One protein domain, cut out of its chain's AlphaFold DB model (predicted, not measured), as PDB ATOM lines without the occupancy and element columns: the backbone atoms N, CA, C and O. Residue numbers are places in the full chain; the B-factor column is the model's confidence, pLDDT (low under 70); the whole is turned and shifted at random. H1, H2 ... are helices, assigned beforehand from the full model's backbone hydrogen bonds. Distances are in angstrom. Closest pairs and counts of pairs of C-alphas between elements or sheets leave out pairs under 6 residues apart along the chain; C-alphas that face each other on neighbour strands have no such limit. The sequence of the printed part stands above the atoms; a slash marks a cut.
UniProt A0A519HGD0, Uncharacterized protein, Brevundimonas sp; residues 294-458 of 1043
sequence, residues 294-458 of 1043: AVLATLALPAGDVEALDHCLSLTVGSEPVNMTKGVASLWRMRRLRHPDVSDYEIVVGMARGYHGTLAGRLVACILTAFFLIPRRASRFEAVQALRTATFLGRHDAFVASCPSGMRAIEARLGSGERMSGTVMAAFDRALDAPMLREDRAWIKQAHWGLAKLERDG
ATOM      1  N   ALA A 294      39.506  37.393  16.789       72.19
ATOM      2  CA  ALA A 294      38.857  37.718  18.061       72.19
ATOM      3  C   ALA A 294      39.752  37.401  19.273       72.19
ATOM      4  O   ALA A 294      39.939  38.242  20.151       72.19
ATOM      5  N   VAL A 295      40.433  36.247  19.249       79.12
ATOM      6  CA  VAL A 295      41.343  35.858  20.335       79.12
ATOM      7  C   VAL A 295      42.507  36.835  20.506       79.12
ATOM      8  O   VAL A 295      42.862  37.153  21.640       79.12
ATOM      9  N   LEU A 296      43.078  37.353  19.413       82.44
ATOM     10  CA  LEU A 296      44.237  38.246  19.469       82.44
ATOM     11  C   LEU A 296      43.865  39.596  20.079       82.44
ATOM     12  O   LEU A 296      44.661  40.157  20.824       82.44
ATOM     13  N   ALA A 297      42.636  40.067  19.852       79.38
ATOM     14  CA  ALA A 297      42.124  41.283  20.481       79.38
ATOM     15  C   ALA A 297      42.007  41.165  22.013       79.38
ATOM     16  O   ALA A 297      41.999  42.178  22.711       79.38
ATOM     17  N   THR A 298      41.931  39.940  22.549       80.62
ATOM     18  CA  THR A 298      41.873  39.694  24.000       80.62
ATOM     19  C   THR A 298      43.245  39.538  24.658       80.62
ATOM     20  O   THR A 298      43.334  39.554  25.887       80.62
ATOM     21  N   LEU A 299      44.310  39.379  23.869       84.56
ATOM     22  CA  LEU A 299      45.671  39.207  24.364       84.56
ATOM     23  C   LEU A 299      46.399  40.554  24.358       84.56
ATOM     24  O   LEU A 299      46.391  41.274  23.364       84.56
ATOM     25  N   ALA A 300      47.074  40.890  25.458       87.94
ATOM     26  CA  ALA A 300      47.889  42.102  25.567       87.94
ATOM     27  C   ALA A 300      49.239  41.941  24.833       87.94
ATOM     28  O   ALA A 300      50.302  41.950  25.455       87.94
ATOM     29  N   LEU A 301      49.186  41.719  23.518       90.75
ATOM     30  CA  LEU A 301      50.346  41.500  22.651       90.75
ATOM     31  C   LEU A 301      50.862  42.818  22.042       90.75
ATOM     32  O   LEU A 301      50.070  43.732  21.793       90.75
ATOM     33  N   PRO A 302      52.173  42.925  21.753       92.31
ATOM     34  CA  PRO A 302      52.713  43.999  20.924       92.31
ATOM     35  C   PRO A 302      52.031  44.055  19.550       92.31
ATOM     36  O   PRO A 302      51.686  43.020  18.984       92.31
ATOM     37  N   ALA A 303      51.894  45.253  18.972       90.88
ATOM     38  CA  ALA A 303      51.223  45.432  17.678       90.88
ATOM     39  C   ALA A 303      51.841  44.576  16.552       90.88
ATOM     40  O   ALA A 303      51.102  43.971  15.780       90.88
ATOM     41  N   GLY A 304      53.176  44.464  16.513       91.31
ATOM     42  CA  GLY A 304      53.876  43.619  15.540       91.31
ATOM     43  C   GLY A 304      53.568  42.127  15.690       91.31
ATOM     44  O   GLY A 304      53.448  41.425  14.691       91.31
ATOM     45  N   ASP A 305      53.361  41.644  16.921       94.00
ATOM     46  CA  ASP A 305      52.983  40.247  17.166       94.00
ATOM     47  C   ASP A 305      51.536  39.972  16.738       94.00
ATOM     48  O   ASP A 305      51.247  38.915  16.178       94.00
ATOM     49  N   VAL A 306      50.625  40.924  16.972       92.38
ATOM     50  CA  VAL A 306      49.227  40.829  16.522       92.38
ATOM     51  C   VAL A 306      49.158  40.758  14.997       92.38
ATOM     52  O   VAL A 306      48.473  39.887  14.466       92.38
ATOM     53  N   GLU A 307      49.891  41.629  14.303       90.69
ATOM     54  CA  GLU A 307      49.969  41.648  12.836       90.69
ATOM     55  C   GLU A 307      50.557  40.339  12.282       90.69
ATOM     56  O   GLU A 307      49.990  39.726  11.375       90.69
ATOM     57  N   ALA A 308      51.650  39.843  12.872       91.62
ATOM     58  CA  ALA A 308      52.271  38.582  12.467       91.62
ATOM     59  C   ALA A 308      51.338  37.375  12.652       91.62
ATOM     60  O   ALA A 308      51.237  36.518  11.766       91.62
ATOM     61  N   LEU A 309      50.641  37.294  13.791       91.44
ATOM     62  CA  LEU A 309      49.709  36.207  14.088       91.44
ATOM     63  C   LEU A 309      48.447  36.266  13.219       91.44
ATOM     64  O   LEU A 309      47.964  35.211  12.804       91.44
ATOM     65  N   ASP A 310      47.945  37.461  12.892       88.75
ATOM     66  CA  ASP A 310      46.846  37.638  11.931       88.75
ATOM     67  C   ASP A 310      47.224  37.072  10.556       88.75
ATOM     68  O   ASP A 310      46.511  36.241   9.991       88.75
ATOM     69  N   HIS A 311      48.417  37.401  10.055       87.81
ATOM     70  CA  HIS A 311      48.900  36.827   8.802       87.81
ATOM     71  C   HIS A 311      49.153  35.310   8.870       87.81
ATOM     72  O   HIS A 311      48.957  34.597   7.880       87.81
ATOM     73  N   CYS A 312      49.563  34.780  10.027       90.19
ATOM     74  CA  CYS A 312      49.647  33.332  10.233       90.19
ATOM     75  C   CYS A 312      48.263  32.665  10.189       90.19
ATOM     76  O   CYS A 312      48.154  31.508   9.803       90.19
ATOM     77  N   LEU A 313      47.190  33.376  10.518       89.06
ATOM     78  CA  LEU A 313      45.815  32.881  10.439       89.06
ATOM     79  C   LEU A 313      45.099  33.308   9.143       89.06
ATOM     80  O   LEU A 313      43.872  33.269   9.067       89.06
ATOM     81  N   SER A 314      45.862  33.681   8.110       85.94
ATOM     82  CA  SER A 314      45.351  34.131   6.816       85.94
ATOM     83  C   SER A 314      45.963  33.368   5.636       85.94
ATOM     84  O   SER A 314      47.099  32.877   5.662       85.94
ATOM     85  N   LEU A 315      45.201  33.305   4.538       85.81
ATOM     86  CA  LEU A 315      45.702  32.843   3.242       85.81
ATOM     87  C   LEU A 315      46.651  33.852   2.584       85.81
ATOM     88  O   LEU A 315      47.369  33.465   1.666       85.81
ATOM     89  N   THR A 316      46.671  35.112   3.019       82.44
ATOM     90  CA  THR A 316      47.552  36.160   2.489       82.44
ATOM     91  C   THR A 316      48.676  36.489   3.469       82.44
ATOM     92  O   THR A 316      48.475  36.507   4.682       82.44
ATOM     93  N   VAL A 317      49.863  36.765   2.929       80.69
ATOM     94  CA  VAL A 317      51.031  37.238   3.684       80.69
ATOM     95  C   VAL A 317      51.269  38.699   3.325       80.69
ATOM     96  O   VAL A 317      51.340  39.037   2.144       80.69
ATOM     97  N   GLY A 318      51.338  39.563   4.337       80.38
ATOM     98  CA  GLY A 318      51.695  40.972   4.181       80.38
ATOM     99  C   GLY A 318      53.203  41.222   4.237       80.38
ATOM    100  O   GLY A 318      54.019  40.302   4.147       80.38
ATOM    101  N   SER A 319      53.578  42.492   4.388       85.19
ATOM    102  CA  SER A 319      54.954  42.879   4.711       85.19
ATOM    103  C   SER A 319      55.383  42.318   6.066       85.19
ATOM    104  O   SER A 319      54.553  42.004   6.909       85.19
ATOM    105  N   GLU A 320      56.691  42.199   6.278       88.19
ATOM    106  CA  GLU A 320      57.233  41.776   7.568       88.19
ATOM    107  C   GLU A 320      56.887  42.777   8.680       88.19
ATOM    108  O   GLU A 320      57.263  43.948   8.559       88.19
ATOM    109  N   PRO A 321      56.204  42.338   9.754       89.81
ATOM    110  CA  PRO A 321      55.897  43.202  10.885       89.81
ATOM    111  C   PRO A 321      57.166  43.632  11.625       89.81
ATOM    112  O   PRO A 321      58.154  42.899  11.702       89.81
ATOM    113  N   VAL A 322      57.141  44.825  12.218       89.88
ATOM    114  CA  VAL A 322      58.275  45.377  12.977       89.88
ATOM    115  C   VAL A 322      58.127  45.039  14.466       89.88
ATOM    116  O   VAL A 322      57.018  45.028  14.993       89.88
ATOM    117  N   ASN A 323      59.247  44.828  15.172       89.38
ATOM    118  CA  ASN A 323      59.297  44.581  16.625       89.38
ATOM    119  C   ASN A 323      58.561  43.310  17.095       89.38
ATOM    120  O   ASN A 323      57.938  43.317  18.157       89.38
ATOM    121  N   MET A 324      58.639  42.223  16.325       94.31
ATOM    122  CA  MET A 324      58.124  40.923  16.760       94.31
ATOM    123  C   MET A 324      58.967  40.335  17.894       94.31
ATOM    124  O   MET A 324      60.198  40.439  17.905       94.31
ATOM    125  N   THR A 325      58.308  39.653  18.820       93.81
ATOM    126  CA  THR A 325      58.974  38.846  19.842       93.81
ATOM    127  C   THR A 325      59.539  37.555  19.244       93.81
ATOM    128  O   THR A 325      59.154  37.127  18.157       93.81
ATOM    129  N   LYS A 326      60.491  36.907  19.932       92.75
ATOM    130  CA  LYS A 326      61.261  35.783  19.368       92.75
ATOM    131  C   LYS A 326      60.374  34.619  18.910       92.75
ATOM    132  O   LYS A 326      60.578  34.099  17.810       92.75
ATOM    133  N   GLY A 327      59.417  34.201  19.740       92.56
ATOM    134  CA  GLY A 327      58.522  33.086  19.414       92.56
ATOM    135  C   GLY A 327      57.638  33.393  18.203       92.56
ATOM    136  O   GLY A 327      57.615  32.619  17.244       92.56
ATOM    137  N   VAL A 328      57.001  34.567  18.189       95.25
ATOM    138  CA  VAL A 328      56.152  35.015  17.074       95.25
ATOM    139  C   VAL A 328      56.954  35.239  15.790       95.25
ATOM    140  O   VAL A 328      56.517  34.819  14.722       95.25
ATOM    141  N   ALA A 329      58.163  35.799  15.874       94.81
ATOM    142  CA  ALA A 329      59.050  35.965  14.724       94.81
ATOM    143  C   ALA A 329      59.456  34.619  14.098       94.81
ATOM    144  O   ALA A 329      59.562  34.513  12.877       94.81
ATOM    145  N   SER A 330      59.667  33.585  14.921       94.44
ATOM    146  CA  SER A 330      59.977  32.232  14.437       94.44
ATOM    147  C   SER A 330      58.777  31.647  13.692       94.44
ATOM    148  O   SER A 330      58.908  31.222  12.547       94.44
ATOM    149  N   LEU A 331      57.576  31.746  14.271       93.81
ATOM    150  CA  LEU A 331      56.332  31.330  13.615       93.81
ATOM    151  C   LEU A 331      56.075  32.091  12.300       93.81
ATOM    152  O   LEU A 331      55.679  31.496  11.296       93.81
ATOM    153  N   TRP A 332      56.355  33.393  12.278       93.00
ATOM    154  CA  TRP A 332      56.261  34.233  11.088       93.00
ATOM    155  C   TRP A 332      57.210  33.780   9.970       93.00
ATOM    156  O   TRP A 332      56.791  33.639   8.818       93.00
ATOM    157  N   ARG A 333      58.475  33.483  10.295       92.38
ATOM    158  CA  ARG A 333      59.433  32.930   9.324       92.38
ATOM    159  C   ARG A 333      58.966  31.583   8.781       92.38
ATOM    160  O   ARG A 333      58.974  31.396   7.564       92.38
ATOM    161  N   MET A 334      58.457  30.695   9.641       90.94
ATOM    162  CA  MET A 334      57.869  29.422   9.202       90.94
ATOM    163  C   MET A 334      56.694  29.621   8.230       90.94
ATOM    164  O   MET A 334      56.525  28.834   7.302       90.94
ATOM    165  N   ARG A 335      55.881  30.668   8.420       90.12
ATOM    166  CA  ARG A 335      54.764  31.018   7.529       90.12
ATOM    167  C   ARG A 335      55.231  31.565   6.176       90.12
ATOM    168  O   ARG A 335      54.581  31.282   5.163       90.12
ATOM    169  N   ARG A 336      56.294  32.375   6.160       90.19
ATOM    170  CA  ARG A 336      56.815  33.051   4.956       90.19
ATOM    171  C   ARG A 336      57.650  32.158   4.056       90.19
ATOM    172  O   ARG A 336      57.715  32.427   2.864       90.19
ATOM    173  N   LEU A 337      58.293  31.138   4.608       87.44
ATOM    174  CA  LEU A 337      59.103  30.214   3.828       87.44
ATOM    175  C   LEU A 337      58.243  29.069   3.292       87.44
ATOM    176  O   LEU A 337      57.446  28.476   4.020       87.44
ATOM    177  N   ARG A 338      58.448  28.698   2.024       84.81
ATOM    178  CA  ARG A 338      57.840  27.497   1.426       84.81
ATOM    179  C   ARG A 338      58.127  26.241   2.264       84.81
ATOM    180  O   ARG A 338      57.233  25.411   2.472       84.81
ATOM    181  N   HIS A 339      59.364  26.150   2.755       83.31
ATOM    182  CA  HIS A 339      59.881  25.111   3.641       83.31
ATOM    183  C   HIS A 339      60.556  25.783   4.850       83.31
ATOM    184  O   HIS A 339      61.541  26.496   4.656       83.31
ATOM    185  N   PRO A 340      60.009  25.624   6.066       83.31
ATOM    186  CA  PRO A 340      60.574  26.204   7.280       83.31
ATOM    187  C   PRO A 340      61.961  25.662   7.630       83.31
ATOM    188  O   PRO A 340      62.265  24.507   7.340       83.31
ATOM    189  N   ASP A 341      62.753  26.478   8.324       83.56
ATOM    190  CA  ASP A 341      64.013  26.053   8.934       83.56
ATOM    191  C   ASP A 341      63.772  25.144  10.153       83.56
ATOM    192  O   ASP A 341      62.801  25.321  10.899       83.56
ATOM    193  N   VAL A 342      64.672  24.182  10.371       82.56
ATOM    194  CA  VAL A 342      64.578  23.207  11.470       82.56
ATOM    195  C   VAL A 342      64.638  23.891  12.838       82.56
ATOM    196  O   VAL A 342      63.883  23.519  13.733       82.56
ATOM    197  N   SER A 343      65.472  24.919  13.009       85.88
ATOM    198  CA  SER A 343      65.620  25.605  14.298       85.88
ATOM    199  C   SER A 343      64.361  26.387  14.685       85.88
ATOM    200  O   SER A 343      63.910  26.315  15.830       85.88
ATOM    201  N   ASP A 344      63.735  27.073  13.723       89.38
ATOM    202  CA  ASP A 344      62.453  27.752  13.929       89.38
ATOM    203  C   ASP A 344      61.339  26.737  14.232       89.38
ATOM    204  O   ASP A 344      60.519  26.953  15.130       89.38
ATOM    205  N   TYR A 345      61.340  25.603  13.525       88.88
ATOM    206  CA  TYR A 345      60.403  24.507  13.756       88.88
ATOM    207  C   TYR A 345      60.514  23.937  15.176       88.88
ATOM    208  O   TYR A 345      59.497  23.817  15.858       88.88
ATOM    209  N   GLU A 346      61.721  23.630  15.654       86.81
ATOM    210  CA  GLU A 346      61.948  23.089  17.001       86.81
ATOM    211  C   GLU A 346      61.437  24.032  18.098       86.81
ATOM    212  O   GLU A 346      60.760  23.584  19.028       86.81
ATOM    213  N   ILE A 347      61.686  25.339  17.960       87.94
ATOM    214  CA  ILE A 347      61.203  26.367  18.894       87.94
ATOM    215  C   ILE A 347      59.670  26.346  18.976       87.94
ATOM    216  O   ILE A 347      59.086  26.247  20.061       87.94
ATOM    217  N   VAL A 348      59.002  26.437  17.827       91.56
ATOM    218  CA  VAL A 348      57.545  26.603  17.758       91.56
ATOM    219  C   VAL A 348      56.817  25.303  18.113       91.56
ATOM    220  O   VAL A 348      55.803  25.323  18.816       91.56
ATOM    221  N   VAL A 349      57.335  24.151  17.685       89.69
ATOM    222  CA  VAL A 349      56.764  22.837  18.018       89.69
ATOM    223  C   VAL A 349      56.978  22.499  19.486       89.69
ATOM    224  O   VAL A 349      56.048  22.003  20.128       89.69
ATOM    225  N   GLY A 350      58.158  22.804  20.038       88.25
ATOM    226  CA  GLY A 350      58.422  22.689  21.471       88.25
ATOM    227  C   GLY A 350      57.410  23.496  22.282       88.25
ATOM    228  O   GLY A 350      56.809  22.974  23.224       88.25
ATOM    229  N   MET A 351      57.115  24.723  21.838       90.06
ATOM    230  CA  MET A 351      56.083  25.557  22.444       90.06
ATOM    231  C   MET A 351      54.681  24.922  22.351       90.06
ATOM    232  O   MET A 351      53.975  24.825  23.355       90.06
ATOM    233  N   ALA A 352      54.271  24.454  21.170       91.31
ATOM    234  CA  ALA A 352      52.950  23.857  20.969       91.31
ATOM    235  C   ALA A 352      52.727  22.597  21.818       91.31
ATOM    236  O   ALA A 352      51.654  22.416  22.394       91.31
ATOM    237  N   ARG A 353      53.733  21.718  21.900       88.44
ATOM    238  CA  ARG A 353      53.621  20.443  22.619       88.44
ATOM    239  C   ARG A 353      53.784  20.608  24.132       88.44
ATOM    240  O   ARG A 353      52.972  20.072  24.889       88.44
ATOM    241  N   GLY A 354      54.790  21.368  24.569       89.56
ATOM    242  CA  GLY A 354      55.052  21.621  25.989       89.56
ATOM    243  C   GLY A 354      53.907  22.385  26.654       89.56
ATOM    244  O   GLY A 354      53.438  22.000  27.722       89.56
ATOM    245  N   TYR A 355      53.359  23.395  25.977       93.06
ATOM    246  CA  TYR A 355      52.331  24.272  26.543       93.06
ATOM    247  C   TYR A 355      50.915  23.991  26.018       93.06
ATOM    248  O   TYR A 355      50.053  24.868  26.088       93.06
ATOM    249  N   HIS A 356      50.631  22.779  25.527       88.88
ATOM    250  CA  HIS A 356      49.343  22.407  24.912       88.88
ATOM    251  C   HIS A 356      48.105  22.627  25.814       88.88
ATOM    252  O   HIS A 356      46.986  22.723  25.317       88.88
ATOM    253  N   GLY A 357      48.281  22.692  27.139       88.50
ATOM    254  CA  GLY A 357      47.208  22.997  28.093       88.50
ATOM    255  C   GLY A 357      46.858  24.488  28.209       88.50
ATOM    256  O   GLY A 357      45.827  24.816  28.788       88.50
ATOM    257  N   THR A 358      47.688  25.378  27.662       92.25
ATOM    258  CA  THR A 358      47.535  26.844  27.736       92.25
ATOM    259  C   THR A 358      46.873  27.404  26.479       92.25
ATOM    260  O   THR A 358      46.918  26.787  25.409       92.25
ATOM    261  N   LEU A 359      46.303  28.607  26.563       89.56
ATOM    262  CA  LEU A 359      45.777  29.323  25.397       89.56
ATOM    263  C   LEU A 359      46.841  29.542  24.306       89.56
ATOM    264  O   LEU A 359      46.566  29.313  23.129       89.56
ATOM    265  N   ALA A 360      48.059  29.931  24.694       92.75
ATOM    266  CA  ALA A 360      49.167  30.166  23.768       92.75
ATOM    267  C   ALA A 360      49.584  28.887  23.032       92.75
ATOM    268  O   ALA A 360      49.648  28.872  21.804       92.75
ATOM    269  N   GLY A 361      49.813  27.791  23.763       93.44
ATOM    270  CA  GLY A 361      50.202  26.520  23.149       93.44
ATOM    271  C   GLY A 361      49.126  25.959  22.219       93.44
ATOM    272  O   GLY A 361      49.456  25.442  21.155       93.44
ATOM    273  N   ARG A 362      47.838  26.133  22.549       90.31
ATOM    274  CA  ARG A 362      46.720  25.737  21.671       90.31
ATOM    275  C   ARG A 362      46.626  26.577  20.408       90.31
ATOM    276  O   ARG A 362      46.382  26.014  19.345       90.31
ATOM    277  N   LEU A 363      46.824  27.892  20.509       91.62
ATOM    278  CA  LEU A 363      46.872  28.778  19.346       91.62
ATOM    279  C   LEU A 363      47.990  28.346  18.393       91.62
ATOM    280  O   LEU A 363      47.737  28.130  17.209       91.62
ATOM    281  N   VAL A 364      49.200  28.135  18.920       94.19
ATOM    282  CA  VAL A 364      50.337  27.666  18.118       94.19
ATOM    283  C   VAL A 364      50.054  26.281  17.530       94.19
ATOM    284  O   VAL A 364      50.267  26.081  16.339       94.19
ATOM    285  N   ALA A 365      49.498  25.344  18.304       92.50
ATOM    286  CA  ALA A 365      49.119  24.022  17.803       92.50
ATOM    287  C   ALA A 365      48.083  24.095  16.665       92.50
ATOM    288  O   ALA A 365      48.214  23.370  15.679       92.50
ATOM    289  N   CYS A 366      47.093  24.989  16.757       91.75
ATOM    290  CA  CYS A 366      46.115  25.224  15.693       91.75
ATOM    291  C   CYS A 366      46.782  25.768  14.424       91.75
ATOM    292  O   CYS A 366      46.481  25.289  13.334       91.75
ATOM    293  N   ILE A 367      47.717  26.717  14.555       93.62
ATOM    294  CA  ILE A 367      48.467  27.274  13.417       93.62
ATOM    295  C   ILE A 367      49.349  26.199  12.770       93.62
ATOM    296  O   ILE A 367      49.312  26.023  11.553       93.62
ATOM    297  N   LEU A 368      50.090  25.429  13.572       92.56
ATOM    298  CA  LEU A 368      50.917  24.330  13.074       92.56
ATOM    299  C   LEU A 368      50.072  23.275  12.354       92.56
ATOM    300  O   LEU A 368      50.414  22.873  11.244       92.56
ATOM    301  N   THR A 369      48.936  22.881  12.938       92.25
ATOM    302  CA  THR A 369      47.990  21.951  12.303       92.25
ATOM    303  C   THR A 369      47.456  22.535  10.995       92.25
ATOM    304  O   THR A 369      47.453  21.855   9.975       92.25
ATOM    305  N   ALA A 370      47.058  23.810  10.984       92.38
ATOM    306  CA  ALA A 370      46.509  24.473   9.804       92.38
ATOM    307  C   ALA A 370      47.483  24.489   8.612       92.38
ATOM    308  O   ALA A 370      47.027  24.407   7.472       92.38
ATOM    309  N   PHE A 371      48.793  24.570   8.860       91.19
ATOM    310  CA  PHE A 371      49.844  24.528   7.830       91.19
ATOM    311  C   PHE A 371      50.524  23.170   7.672       91.19
ATOM    312  O   PHE A 371      51.589  23.085   7.048       91.19
ATOM    313  N   PHE A 372      49.904  22.115   8.206       90.44
ATOM    314  CA  PHE A 372      50.392  20.744   8.105       90.44
ATOM    315  C   PHE A 372      51.809  20.575   8.669       90.44
ATOM    316  O   PHE A 372      52.504  19.660   8.269       90.44
ATOM    317  N   LEU A 373      52.234  21.448   9.591       88.81
ATOM    318  CA  LEU A 373      53.552  21.456  10.239       88.81
ATOM    319  C   LEU A 373      53.630  20.484  11.423       88.81
ATOM    320  O   LEU A 373      54.509  20.573  12.268       88.81
ATOM    321  N   ILE A 374      52.683  19.566  11.521       86.62
ATOM    322  CA  ILE A 374      52.745  18.409  12.401       86.62
ATOM    323  C   ILE A 374      52.259  17.209  11.588       86.62
ATOM    324  O   ILE A 374      51.432  17.402  10.691       86.62
ATOM    325  N   PRO A 375      52.736  15.986  11.885       82.31
ATOM    326  CA  PRO A 375      52.222  14.786  11.236       82.31
ATOM    327  C   PRO A 375      50.693  14.727  11.308       82.31
ATOM    328  O   PRO A 375      50.111  15.109  12.335       82.31
ATOM    329  N   ARG A 376      50.064  14.263  10.219       83.88
ATOM    330  CA  ARG A 376      48.613  14.049  10.152       83.88
ATOM    331  C   ARG A 376      48.169  13.094  11.258       83.88
ATOM    332  O   ARG A 376      48.933  12.258  11.740       83.88
ATOM    333  N   ARG A 377      46.937  13.277  11.721       81.44
ATOM    334  CA  ARG A 377      46.344  12.533  12.839       81.44
ATOM    335  C   ARG A 377      44.971  12.023  12.440       81.44
ATOM    336  O   ARG A 377      44.411  12.444  11.436       81.44
ATOM    337  N   ALA A 378      44.381  11.199  13.306       81.44
ATOM    338  CA  ALA A 378      42.996  10.774  13.161       81.44
ATOM    339  C   ALA A 378      42.086  11.974  12.838       81.44
ATOM    340  O   ALA A 378      42.062  12.961  13.580       81.44
ATOM    341  N   SER A 379      41.302  11.862  11.761       84.56
ATOM    342  CA  SER A 379      40.487  12.962  11.218       84.56
ATOM    343  C   SER A 379      39.598  13.658  12.264       84.56
ATOM    344  O   SER A 379      39.350  14.861  12.180       84.56
ATOM    345  N   ARG A 380      39.155  12.940  13.308       85.12
ATOM    346  CA  ARG A 380      38.411  13.533  14.435       85.12
ATOM    347  C   ARG A 380      39.246  14.558  15.209       85.12
ATOM    348  O   ARG A 380      38.761  15.645  15.488       85.12
ATOM    349  N   PHE A 381      40.496  14.251  15.539       86.44
ATOM    350  CA  PHE A 381      41.368  15.197  16.234       86.44
ATOM    351  C   PHE A 381      41.617  16.447  15.378       86.44
ATOM    352  O   PHE A 381      41.505  17.572  15.860       86.44
ATOM    353  N   GLU A 382      41.903  16.252  14.092       89.38
ATOM    354  CA  GLU A 382      42.144  17.348  13.150       89.38
ATOM    355  C   GLU A 382      40.921  18.256  12.994       89.38
ATOM    356  O   GLU A 382      41.049  19.478  13.032       89.38
ATOM    357  N   ALA A 383      39.723  17.671  12.914       89.25
ATOM    358  CA  ALA A 383      38.478  18.427  12.862       89.25
ATOM    359  C   ALA A 383      38.251  19.262  14.138       89.25
ATOM    360  O   ALA A 383      37.760  20.388  14.042       89.25
ATOM    361  N   VAL A 384      38.649  18.770  15.321       88.31
ATOM    362  CA  VAL A 384      38.633  19.576  16.560       88.31
ATOM    363  C   VAL A 384      39.606  20.754  16.459       88.31
ATOM    364  O   VAL A 384      39.237  21.872  16.813       88.31
ATOM    365  N   GLN A 385      40.822  20.549  15.948       90.94
ATOM    366  CA  GLN A 385      41.771  21.654  15.753       90.94
ATOM    367  C   GLN A 385      41.244  22.674  14.739       90.94
ATOM    368  O   GLN A 385      41.314  23.871  14.991       90.94
ATOM    369  N   ALA A 386      40.630  22.235  13.638       91.06
ATOM    370  CA  ALA A 386      40.003  23.139  12.677       91.06
ATOM    371  C   ALA A 386      38.835  23.932  13.292       91.06
ATOM    372  O   ALA A 386      38.714  25.134  13.045       91.06
ATOM    373  N   LEU A 387      38.013  23.299  14.141       88.00
ATOM    374  CA  LEU A 387      36.970  23.981  14.915       88.00
ATOM    375  C   LEU A 387      37.570  25.048  15.844       88.00
ATOM    376  O   LEU A 387      37.045  26.161  15.926       88.00
ATOM    377  N   ARG A 388      38.681  24.742  16.521       88.12
ATOM    378  CA  ARG A 388      39.401  25.700  17.376       88.12
ATOM    379  C   ARG A 388      39.999  26.848  16.565       88.12
ATOM    380  O   ARG A 388      39.862  27.995  16.975       88.12
ATOM    381  N   THR A 389      40.553  26.585  15.384       89.94
ATOM    382  CA  THR A 389      41.011  27.631  14.456       89.94
ATOM    383  C   THR A 389      39.868  28.567  14.062       89.94
ATOM    384  O   THR A 389      40.013  29.783  14.172       89.94
ATOM    385  N   ALA A 390      38.705  28.026  13.681       86.69
ATOM    386  CA  ALA A 390      37.514  28.828  13.374       86.69
ATOM    387  C   ALA A 390      37.059  29.672  14.572       86.69
ATOM    388  O   ALA A 390      36.666  30.828  14.434       86.69
ATOM    389  N   THR A 391      37.159  29.091  15.765       83.62
ATOM    390  CA  THR A 391      36.825  29.739  17.031       83.62
ATOM    391  C   THR A 391      37.768  30.906  17.332       83.62
ATOM    392  O   THR A 391      37.299  31.978  17.699       83.62
ATOM    393  N   PHE A 392      39.079  30.734  17.138       84.88
ATOM    394  CA  PHE A 392      40.069  31.802  17.311       84.88
ATOM    395  C   PHE A 392      39.887  32.945  16.309       84.88
ATOM    396  O   PHE A 392      40.057  34.111  16.668       84.88
ATOM    397  N   LEU A 393      39.501  32.613  15.074       84.44
ATOM    398  CA  LEU A 393      39.165  33.580  14.031       84.44
ATOM    399  C   LEU A 393      37.806  34.265  14.254       84.44
ATOM    400  O   LEU A 393      37.598  35.376  13.771       84.44
ATOM    401  N   GLY A 394      36.882  33.611  14.962       80.31
ATOM    402  CA  GLY A 394      35.495  34.052  15.113       80.31
ATOM    403  C   GLY A 394      34.645  33.883  13.846       80.31
ATOM    404  O   GLY A 394      33.623  34.556  13.711       80.31
ATOM    405  N   ARG A 395      35.058  33.024  12.902       83.06
ATOM    406  CA  ARG A 395      34.419  32.843  11.584       83.06
ATOM    407  C   ARG A 395      34.815  31.525  10.915       83.06
ATOM    408  O   ARG A 395      35.841  30.933  11.249       83.06
ATOM    409  N   HIS A 396      34.035  31.119   9.914       84.31
ATOM    410  CA  HIS A 396      34.414  30.080   8.957       84.31
ATOM    411  C   HIS A 396      34.792  30.728   7.622       84.31
ATOM    412  O   HIS A 396      33.965  31.392   7.001       84.31
ATOM    413  N   ASP A 397      36.029  30.535   7.175       87.06
ATOM    414  CA  ASP A 397      36.532  31.069   5.907       87.06
ATOM    415  C   ASP A 397      37.373  30.033   5.141       87.06
ATOM    416  O   ASP A 397      37.540  28.885   5.570       87.06
ATOM    417  N   ALA A 398      37.909  30.433   3.984       88.38
ATOM    418  CA  ALA A 398      38.733  29.569   3.142       88.38
ATOM    419  C   ALA A 398      40.022  29.083   3.847       88.38
ATOM    420  O   ALA A 398      40.555  28.020   3.507       88.38
ATOM    421  N   PHE A 399      40.523  29.814   4.851       90.12
ATOM    422  CA  PHE A 399      41.677  29.383   5.640       90.12
ATOM    423  C   PHE A 399      41.322  28.174   6.511       90.12
ATOM    424  O   PHE A 399      42.049  27.178   6.495       90.12
ATOM    425  N   VAL A 400      40.186  28.240   7.216       90.25
ATOM    426  CA  VAL A 400      39.660  27.132   8.032       90.25
ATOM    427  C   VAL A 400      39.296  25.936   7.157       90.25
ATOM    428  O   VAL A 400      39.647  24.805   7.490       90.25
ATOM    429  N   ALA A 401      38.616  26.171   6.034       89.56
ATOM    430  CA  ALA A 401      38.174  25.113   5.127       89.56
ATOM    431  C   ALA A 401      39.345  24.257   4.612       89.56
ATOM    432  O   ALA A 401      39.226  23.036   4.523       89.56
ATOM    433  N   SER A 402      40.486  24.896   4.335       90.56
ATOM    434  CA  SER A 402      41.720  24.261   3.848       90.56
ATOM    435  C   SER A 402      42.632  23.697   4.949       90.56
ATOM    436  O   SER A 402      43.749  23.269   4.664       90.56
ATOM    437  N   CYS A 403      42.224  23.722   6.222       92.62
ATOM    438  CA  CYS A 403      42.925  22.993   7.286       92.62
ATOM    439  C   CYS A 403      42.720  21.470   7.144       92.62
ATOM    440  O   CYS A 403      41.716  21.049   6.560       92.62
ATOM    441  N   PRO A 404      43.594  20.639   7.745       90.69
ATOM    442  CA  PRO A 404      43.336  19.207   7.893       90.69
ATOM    443  C   PRO A 404      41.944  18.950   8.481       90.69
ATOM    444  O   PRO A 404      41.577  19.537   9.501       90.69
ATOM    445  N   SER A 405      41.137  18.128   7.805       89.56
ATOM    446  CA  SER A 405      39.732  17.859   8.159       89.56
ATOM    447  C   SER A 405      38.837  19.112   8.338       89.56
ATOM    448  O   SER A 405      37.763  19.032   8.938       89.56
ATOM    449  N   GLY A 406      39.230  20.273   7.798       90.00
ATOM    450  CA  GLY A 406      38.575  21.563   8.041       90.00
ATOM    451  C   GLY A 406      37.160  21.657   7.482       90.00
ATOM    452  O   GLY A 406      36.219  21.981   8.202       90.00
ATOM    453  N   MET A 407      36.971  21.283   6.220       86.38
ATOM    454  CA  MET A 407      35.631  21.212   5.623       86.38
ATOM    455  C   MET A 407      34.703  20.234   6.322       86.38
ATOM    456  O   MET A 407      33.530  20.544   6.486       86.38
ATOM    457  N   ARG A 408      35.221  19.094   6.788       83.81
ATOM    458  CA  ARG A 408      34.433  18.146   7.576       83.81
ATOM    459  C   ARG A 408      33.933  18.801   8.865       83.81
ATOM    460  O   ARG A 408      32.782  18.597   9.239       83.81
ATOM    461  N   ALA A 409      34.769  19.610   9.520       85.56
ATOM    462  CA  ALA A 409      34.363  20.372  10.698       85.56
ATOM    463  C   ALA A 409      33.279  21.419  10.370       85.56
ATOM    464  O   ALA A 409      32.337  21.570  11.146       85.56
ATOM    465  N   ILE A 410      33.369  22.102   9.220       84.69
ATOM    466  CA  ILE A 410      32.348  23.065   8.761       84.69
ATOM    467  C   ILE A 410      31.035  22.350   8.388       84.69
ATOM    468  O   ILE A 410      29.956  22.791   8.764       84.69
ATOM    469  N   GLU A 411      31.089  21.224   7.684       80.38
ATOM    470  CA  GLU A 411      29.897  20.456   7.296       80.38
ATOM    471  C   GLU A 411      29.189  19.848   8.515       80.38
ATOM    472  O   GLU A 411      27.968  19.932   8.629       80.38
ATOM    473  N   ALA A 412      29.945  19.306   9.477       77.38
ATOM    474  CA  ALA A 412      29.388  18.799  10.733       77.38
ATOM    475  C   ALA A 412      28.655  19.888  11.540       77.38
ATOM    476  O   ALA A 412      27.738  19.577  12.299       77.38
ATOM    477  N   ARG A 413      29.050  21.155  11.360       74.38
ATOM    478  CA  ARG A 413      28.464  22.343  11.995       74.38
ATOM    479  C   ARG A 413      27.168  22.803  11.346       74.38
ATOM    480  O   ARG A 413      26.223  23.102  12.064       74.38
ATOM    481  N   LEU A 414      27.128  22.836  10.015       68.94
ATOM    482  CA  LEU A 414      25.931  23.213   9.253       68.94
ATOM    483  C   LEU A 414      24.798  22.175   9.407       68.94
ATOM    484  O   LEU A 414      23.632  22.455   9.149       68.94
ATOM    485  N   GLY A 415      25.118  20.973   9.896       62.12
ATOM    486  CA  GLY A 415      24.156  19.896  10.099       62.12
ATOM    487  C   GLY A 415      23.836  19.159   8.797       62.12
ATOM    488  O   GLY A 415      24.072  19.637   7.692       62.12
ATOM    489  N   SER A 416      23.277  17.952   8.906       51.41
ATOM    490  CA  SER A 416      23.076  17.044   7.763       51.41
ATOM    491  C   SER A 416      22.073  17.534   6.703       51.41
ATOM    492  O   SER A 416      21.912  16.875   5.677       51.41
ATOM    493  N   GLY A 417      21.368  18.647   6.953       48.50
ATOM    494  CA  GLY A 417      20.331  19.207   6.078       48.50
ATOM    495  C   GLY A 417      20.713  20.506   5.360       48.50
ATOM    496  O   GLY A 417      20.183  20.761   4.279       48.50
ATOM    497  N   GLU A 418      21.641  21.304   5.899       55.62
ATOM    498  CA  GLU A 418      22.089  22.549   5.268       55.62
ATOM    499  C   GLU A 418      23.399  22.300   4.524       55.62
ATOM    500  O   GLU A 418      24.493  22.282   5.086       55.62
ATOM    501  N   ARG A 419      23.298  22.082   3.210       60.22
ATOM    502  CA  ARG A 419      24.491  22.093   2.364       60.22
ATOM    503  C   ARG A 419      25.024  23.513   2.292       60.22
ATOM    504  O   ARG A 419      24.267  24.457   2.064       60.22
ATOM    505  N   MET A 420      26.342  23.640   2.410       71.38
ATOM    506  CA  MET A 420      27.035  24.887   2.118       71.38
ATOM    507  C   MET A 420      26.599  25.398   0.742       71.38
ATOM    508  O   MET A 420      26.554  24.631  -0.225       71.38
ATOM    509  N   SER A 421      26.221  26.674   0.654       70.12
ATOM    510  CA  SER A 421      25.709  27.217  -0.602       70.12
ATOM    511  C   SER A 421      26.778  27.122  -1.695       70.12
ATOM    512  O   SER A 421      27.968  27.334  -1.445       70.12
ATOM    513  N   GLY A 422      26.361  26.842  -2.935       75.19
ATOM    514  CA  GLY A 422      27.288  26.780  -4.073       75.19
ATOM    515  C   GLY A 422      28.086  28.078  -4.257       75.19
ATOM    516  O   GLY A 422      29.228  28.049  -4.702       75.19
ATOM    517  N   THR A 423      27.523  29.217  -3.839       74.31
ATOM    518  CA  THR A 423      28.190  30.524  -3.849       74.31
ATOM    519  C   THR A 423      29.362  30.601  -2.870       74.31
ATOM    520  O   THR A 423      30.395  31.164  -3.227       74.31
ATOM    521  N   VAL A 424      29.231  30.037  -1.663       77.00
ATOM    522  CA  VAL A 424      30.315  29.994  -0.665       77.00
ATOM    523  C   VAL A 424      31.426  29.055  -1.126       77.00
ATOM    524  O   VAL A 424      32.589  29.451  -1.116       77.00
ATOM    525  N   MET A 425      31.073  27.865  -1.622       82.38
ATOM    526  CA  MET A 425      32.053  26.915  -2.165       82.38
ATOM    527  C   MET A 425      32.840  27.510  -3.336       82.38
ATOM    528  O   MET A 425      34.067  27.498  -3.317       82.38
ATOM    529  N   ALA A 426      32.156  28.139  -4.298       81.94
ATOM    530  CA  ALA A 426      32.814  28.830  -5.406       81.94
ATOM    531  C   ALA A 426      33.713  29.988  -4.935       81.94
ATOM    532  O   ALA A 426      34.679  30.351  -5.604       81.94
ATOM    533  N   ALA A 427      33.400  30.607  -3.795       79.94
ATOM    534  CA  ALA A 427      34.222  31.666  -3.237       79.94
ATOM    535  C   ALA A 427      35.467  31.127  -2.512       79.94
ATOM    536  O   ALA A 427      36.533  31.724  -2.659       79.94
ATOM    537  N   PHE A 428      35.364  29.992  -1.812       87.69
ATOM    538  CA  PHE A 428      36.526  29.275  -1.274       87.69
ATOM    539  C   PHE A 428      37.452  28.802  -2.392       87.69
ATOM    540  O   PHE A 428      38.659  29.025  -2.313       87.69
ATOM    541  N   ASP A 429      36.882  28.252  -3.463       85.88
ATOM    542  CA  ASP A 429      37.626  27.846  -4.654       85.88
ATOM    543  C   ASP A 429      38.396  29.018  -5.253       85.88
ATOM    544  O   ASP A 429      39.610  28.947  -5.381       85.88
ATOM    545  N   ARG A 430      37.748  30.165  -5.484       84.06
ATOM    546  CA  ARG A 430      38.455  31.363  -5.970       84.06
ATOM    547  C   ARG A 430      39.576  31.841  -5.042       84.06
ATOM    548  O   ARG A 430      40.566  32.373  -5.536       84.06
ATOM    549  N   ALA A 431      39.428  31.697  -3.726       81.38
ATOM    550  CA  ALA A 431      40.453  32.111  -2.766       81.38
ATOM    551  C   ALA A 431      41.671  31.165  -2.742       81.38
ATOM    552  O   ALA A 431      42.788  31.612  -2.462       81.38
ATOM    553  N   LEU A 432      41.459  29.877  -3.033       83.62
ATOM    554  CA  LEU A 432      42.469  28.818  -2.949       83.62
ATOM    555  C   LEU A 432      43.053  28.416  -4.314       83.62
ATOM    556  O   LEU A 432      44.193  27.974  -4.353       83.62
ATOM    557  N   ASP A 433      42.347  28.643  -5.422       75.69
ATOM    558  CA  ASP A 433      42.766  28.300  -6.792       75.69
ATOM    559  C   ASP A 433      43.648  29.393  -7.453       75.69
ATOM    560  O   ASP A 433      43.858  29.394  -8.667       75.69
ATOM    561  N   ALA A 434      44.191  30.340  -6.676       67.00
ATOM    562  CA  ALA A 434      45.168  31.325  -7.167       67.00
ATOM    563  C   ALA A 434      46.435  30.625  -7.723       67.00
ATOM    564  O   ALA A 434      46.761  29.543  -7.255       67.00
ATOM    565  N   PRO A 435      47.194  31.185  -8.685       60.31
ATOM    566  CA  PRO A 435      48.324  30.479  -9.306       60.31
ATOM    567  C   PRO A 435      49.342  29.935  -8.283       60.31
ATOM    568  O   PRO A 435      49.746  30.660  -7.376       60.31
ATOM    569  N   MET A 436      49.789  28.684  -8.475       55.75
ATOM    570  CA  MET A 436      50.683  27.880  -7.607       55.75
ATOM    571  C   MET A 436      52.084  28.468  -7.312       55.75
ATOM    572  O   MET A 436      52.939  27.798  -6.739       55.75
ATOM    573  N   LEU A 437      52.345  29.724  -7.668       57.62
ATOM    574  CA  LEU A 437      53.628  30.411  -7.483       57.62
ATOM    575  C   LEU A 437      53.787  31.017  -6.076       57.62
ATOM    576  O   LEU A 437      54.520  31.987  -5.902       57.62
ATOM    577  N   ARG A 438      53.098  30.486  -5.059       69.81
ATOM    578  CA  ARG A 438      53.258  30.981  -3.685       69.81
ATOM    579  C   ARG A 438      54.611  30.538  -3.133       69.81
ATOM    580  O   ARG A 438      54.857  29.352  -2.940       69.81
ATOM    581  N   GLU A 439      55.472  31.513  -2.864       80.81
ATOM    582  CA  GLU A 439      56.763  31.302  -2.193       80.81
ATOM    583  C   GLU A 439      56.609  31.087  -0.678       80.81
ATOM    584  O   GLU A 439      57.545  30.649  -0.012       80.81
ATOM    585  N   ASP A 440      55.413  31.352  -0.143       87.62
ATOM    586  CA  ASP A 440      55.063  31.192   1.266       87.62
ATOM    587  C   ASP A 440      54.381  29.852   1.568       87.62
ATOM    588  O   ASP A 440      53.849  29.192   0.674       87.62
ATOM    589  N   ARG A 441      54.330  29.460   2.849       88.31
ATOM    590  CA  ARG A 441      53.810  28.157   3.296       88.31
ATOM    591  C   ARG A 441      52.341  27.894   2.939       88.31
ATOM    592  O   ARG A 441      51.927  26.741   2.982       88.31
ATOM    593  N   ALA A 442      51.534  28.889   2.555       87.69
ATOM    594  CA  ALA A 442      50.135  28.651   2.184       87.69
ATOM    595  C   ALA A 442      49.975  27.868   0.875       87.69
ATOM    596  O   ALA A 442      48.873  27.383   0.616       87.69
ATOM    597  N   TRP A 443      51.050  27.673   0.100       88.44
ATOM    598  CA  TRP A 443      51.063  26.729  -1.024       88.44
ATOM    599  C   TRP A 443      50.498  25.353  -0.625       88.44
ATOM    600  O   TRP A 443      49.748  24.748  -1.388       88.44
ATOM    601  N   ILE A 444      50.787  24.881   0.598       90.12
ATOM    602  CA  ILE A 444      50.372  23.545   1.040       90.12
ATOM    603  C   ILE A 444      48.858  23.452   1.225       90.12
ATOM    604  O   ILE A 444      48.244  22.460   0.850       90.12
ATOM    605  N   LYS A 445      48.226  24.517   1.728       90.50
ATOM    606  CA  LYS A 445      46.769  24.580   1.888       90.50
ATOM    607  C   LYS A 445      46.061  24.479   0.544       90.50
ATOM    608  O   LYS A 445      45.040  23.810   0.443       90.50
ATOM    609  N   GLN A 446      46.617  25.115  -0.484       87.94
ATOM    610  CA  GLN A 446      46.102  25.027  -1.845       87.94
ATOM    611  C   GLN A 446      46.253  23.614  -2.424       87.94
ATOM    612  O   GLN A 446      45.283  23.070  -2.955       87.94
ATOM    613  N   ALA A 447      47.438  23.008  -2.295       89.44
ATOM    614  CA  ALA A 447      47.677  21.654  -2.791       89.44
ATOM    615  C   ALA A 447      46.707  20.652  -2.139       89.44
ATOM    616  O   ALA A 447      45.979  19.930  -2.827       89.44
ATOM    617  N   HIS A 448      46.598  20.698  -0.807       90.94
ATOM    618  CA  HIS A 448      45.696  19.838  -0.036       90.94
ATOM    619  C   HIS A 448      44.217  20.132  -0.262       90.94
ATOM    620  O   HIS A 448      43.415  19.203  -0.239       90.94
ATOM    621  N   TRP A 449      43.837  21.381  -0.544       90.25
ATOM    622  CA  TRP A 449      42.465  21.705  -0.945       90.25
ATOM    623  C   TRP A 449      42.062  20.945  -2.206       90.25
ATOM    624  O   TRP A 449      41.007  20.314  -2.250       90.25
ATOM    625  N   GLY A 450      42.919  20.965  -3.229       88.75
ATOM    626  CA  GLY A 450      42.634  20.243  -4.460       88.75
ATOM    627  C   GLY A 450      42.732  18.719  -4.299       88.75
ATOM    628  O   GLY A 450      41.940  18.012  -4.916       88.75
ATOM    629  N   LEU A 451      43.627  18.207  -3.444       90.25
ATOM    630  CA  LEU A 451      43.657  16.779  -3.088       90.25
ATOM    631  C   LEU A 451      42.355  16.345  -2.397       90.25
ATOM    632  O   LEU A 451      41.753  15.359  -2.812       90.25
ATOM    633  N   ALA A 452      41.860  17.119  -1.429       87.19
ATOM    634  CA  ALA A 452      40.622  16.822  -0.712       87.19
ATOM    635  C   ALA A 452      39.380  16.814  -1.627       87.19
ATOM    636  O   ALA A 452      38.434  16.067  -1.378       87.19
ATOM    637  N   LYS A 453      39.358  17.620  -2.702       86.19
ATOM    638  CA  LYS A 453      38.298  17.546  -3.728       86.19
ATOM    639  C   LYS A 453      38.325  16.204  -4.458       86.19
ATOM    640  O   LYS A 453      37.308  15.525  -4.535       86.19
ATOM    641  N   LEU A 454      39.502  15.807  -4.949       90.69
ATOM    642  CA  LEU A 454      39.684  14.542  -5.668       90.69
ATOM    643  C   LEU A 454      39.371  13.334  -4.780       90.69
ATOM    644  O   LEU A 454      38.788  12.359  -5.243       90.69
ATOM    645  N   GLU A 455      39.718  13.428  -3.500       87.38
ATOM    646  CA  GLU A 455      39.382  12.440  -2.481       87.38
ATOM    647  C   GLU A 455      37.864  12.261  -2.332       87.38
ATOM    648  O   GLU A 455      37.367  11.140  -2.442       87.38
ATOM    649  N   ARG A 456      37.107  13.357  -2.165       83.25
ATOM    650  CA  ARG A 456      35.632  13.311  -2.069       83.25
ATOM    651  C   ARG A 456      34.971  12.755  -3.320       83.25
ATOM    652  O   ARG A 456      33.963  12.061  -3.212       83.25
ATOM    653  N   ASP A 457      35.547  13.037  -4.483       85.69
ATOM    654  CA  ASP A 457      35.057  12.548  -5.771       85.69
ATOM    655  C   ASP A 457      35.470  11.088  -6.056       85.69
ATOM    656  O   ASP A 457      35.079  10.527  -7.080       85.69
ATOM    657  N   GLY A 458      36.272  10.454  -5.186       86.25
ATOM    658  CA  GLY A 458      36.771   9.086  -5.380       86.25
ATOM    659  C   GLY A 458      37.791   8.949  -6.520       86.25
ATOM    660  O   GLY A 458      37.977   7.866  -7.078       86.25
TER     661      GLY A 458
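Overview. This is residues 294 to 458 of the 1043 residues of an uncharacterized protein of Brevundimonas sp (UniProt A0A519HGD0). Short helices packed crosswise make this domain: H1 to H6 follow one another round a closed ring of contacts, pressed together where H3 comes near H5, and H7 and H8 pack on H6 outside that ring. H2, H3 and H4 make one end of the longest axis, H8 and H9 lie toward the other, and H9 and H10 form a loosely joined helical hairpin along one side, with residues 453 to 458 sticking out. The printed part has 165 residues with ten named helices, H1 to H10 in order along the chain, and no named strand; the class is all helix. It is compact, with a radius of gyration of the C-alphas of 15.6 A and spans of 45 by 35 by 28 A.

Along the chain. The printed part begins with H1, residues 294 to 298, whose first C-alpha, of Ala 294, is at (38.857, 37.718, 18.061). H2 holds residues 303 to 312, and H3 holds residues 326 to 336. H4, residues 342 to 354, is 17.4 A long from first to last C-alpha, and H5, residues 359 to 370, is 16.3 A long. H6, residues 379 to 393, is the longest by residues; it measures 20.9 A, from C-alpha 379 at (40.487, 12.962, 11.218) to C-alpha 393 at (39.165, 33.580, 14.031). H7 is residues 398 to 401, and H8 is residues 406 to 414. H9, residues 422 to 432, is 15.4 A long. H10, residues 443 to 456, is 20.5 A long and ends with C-alpha 456 at (35.632, 13.311, -2.069).

Arrangement. H1 touches H6, the hub, which touches four helices; H6 meets this touch with residues 392 to 393 alone, and the closest C-alphas, of Val 295 and Phe 392, are 5.2 A apart. H1 and H2 only just touch, with 3 pairs of C-alphas within 8 A, the closest being those of Leu 296 and Val 306 at 6.3 A. H2 touches H3, closest at the C-alphas of Ala 308 and Trp 332, 6.1 A apart; they run the same way at a steep tilt of 37 degrees, only just past shallow. H3 touches residues 344 to 348 of H4, closest at the C-alphas of Ser 330 and Asp 344, 5.1 A, with a steep tilt of 62 degrees, opposite ways. H4 touches H5 at a steep tilt of 53 degrees, opposite ways, with the C-alphas of Ala 352 and Gly 361 closest at 4.4 A. H5 touches H6 at a steep tilt of 63 degrees, opposite ways, with the C-alphas of Cys 366 and Gln 385 closest at 5.6 A. Residues 382 to 387 of H6 touch H8, about perpendicular at 76 degrees, with the C-alphas of Ala 383 and Ala 409 closest at 5.0 A. H7 touches H9, with the C-alphas of Ala 398 and Phe 428 closest at 4.9 A, and H7 and H8 touch only at the corner. H9 and H10, a hairpin, only just touch, with 3 pairs of C-alphas within 8 A, closest at Leu 432 and Gln 446, 5.4 A. H8 and H10 are apart. Every O i to N i+4 pair is within hydrogen-bond range in H2, H3, H4, H5, H6, H8, H9 and H10; H1 has 0 of 1, but 2 of 2 O i to N i+3 pairs, and H7 is too short for an O i to N i+4 pair.

Size, cuts and confidence. The two C-alphas farthest apart, those of Asn 323 and Gly 417, are 47.7 A apart. The printed part has no cut. The link from H2 to H3, residues 313 to 325, is long. Mean pLDDT of the printed part is 85.4; residues 414 to 419 and 434 to 438 are under 70.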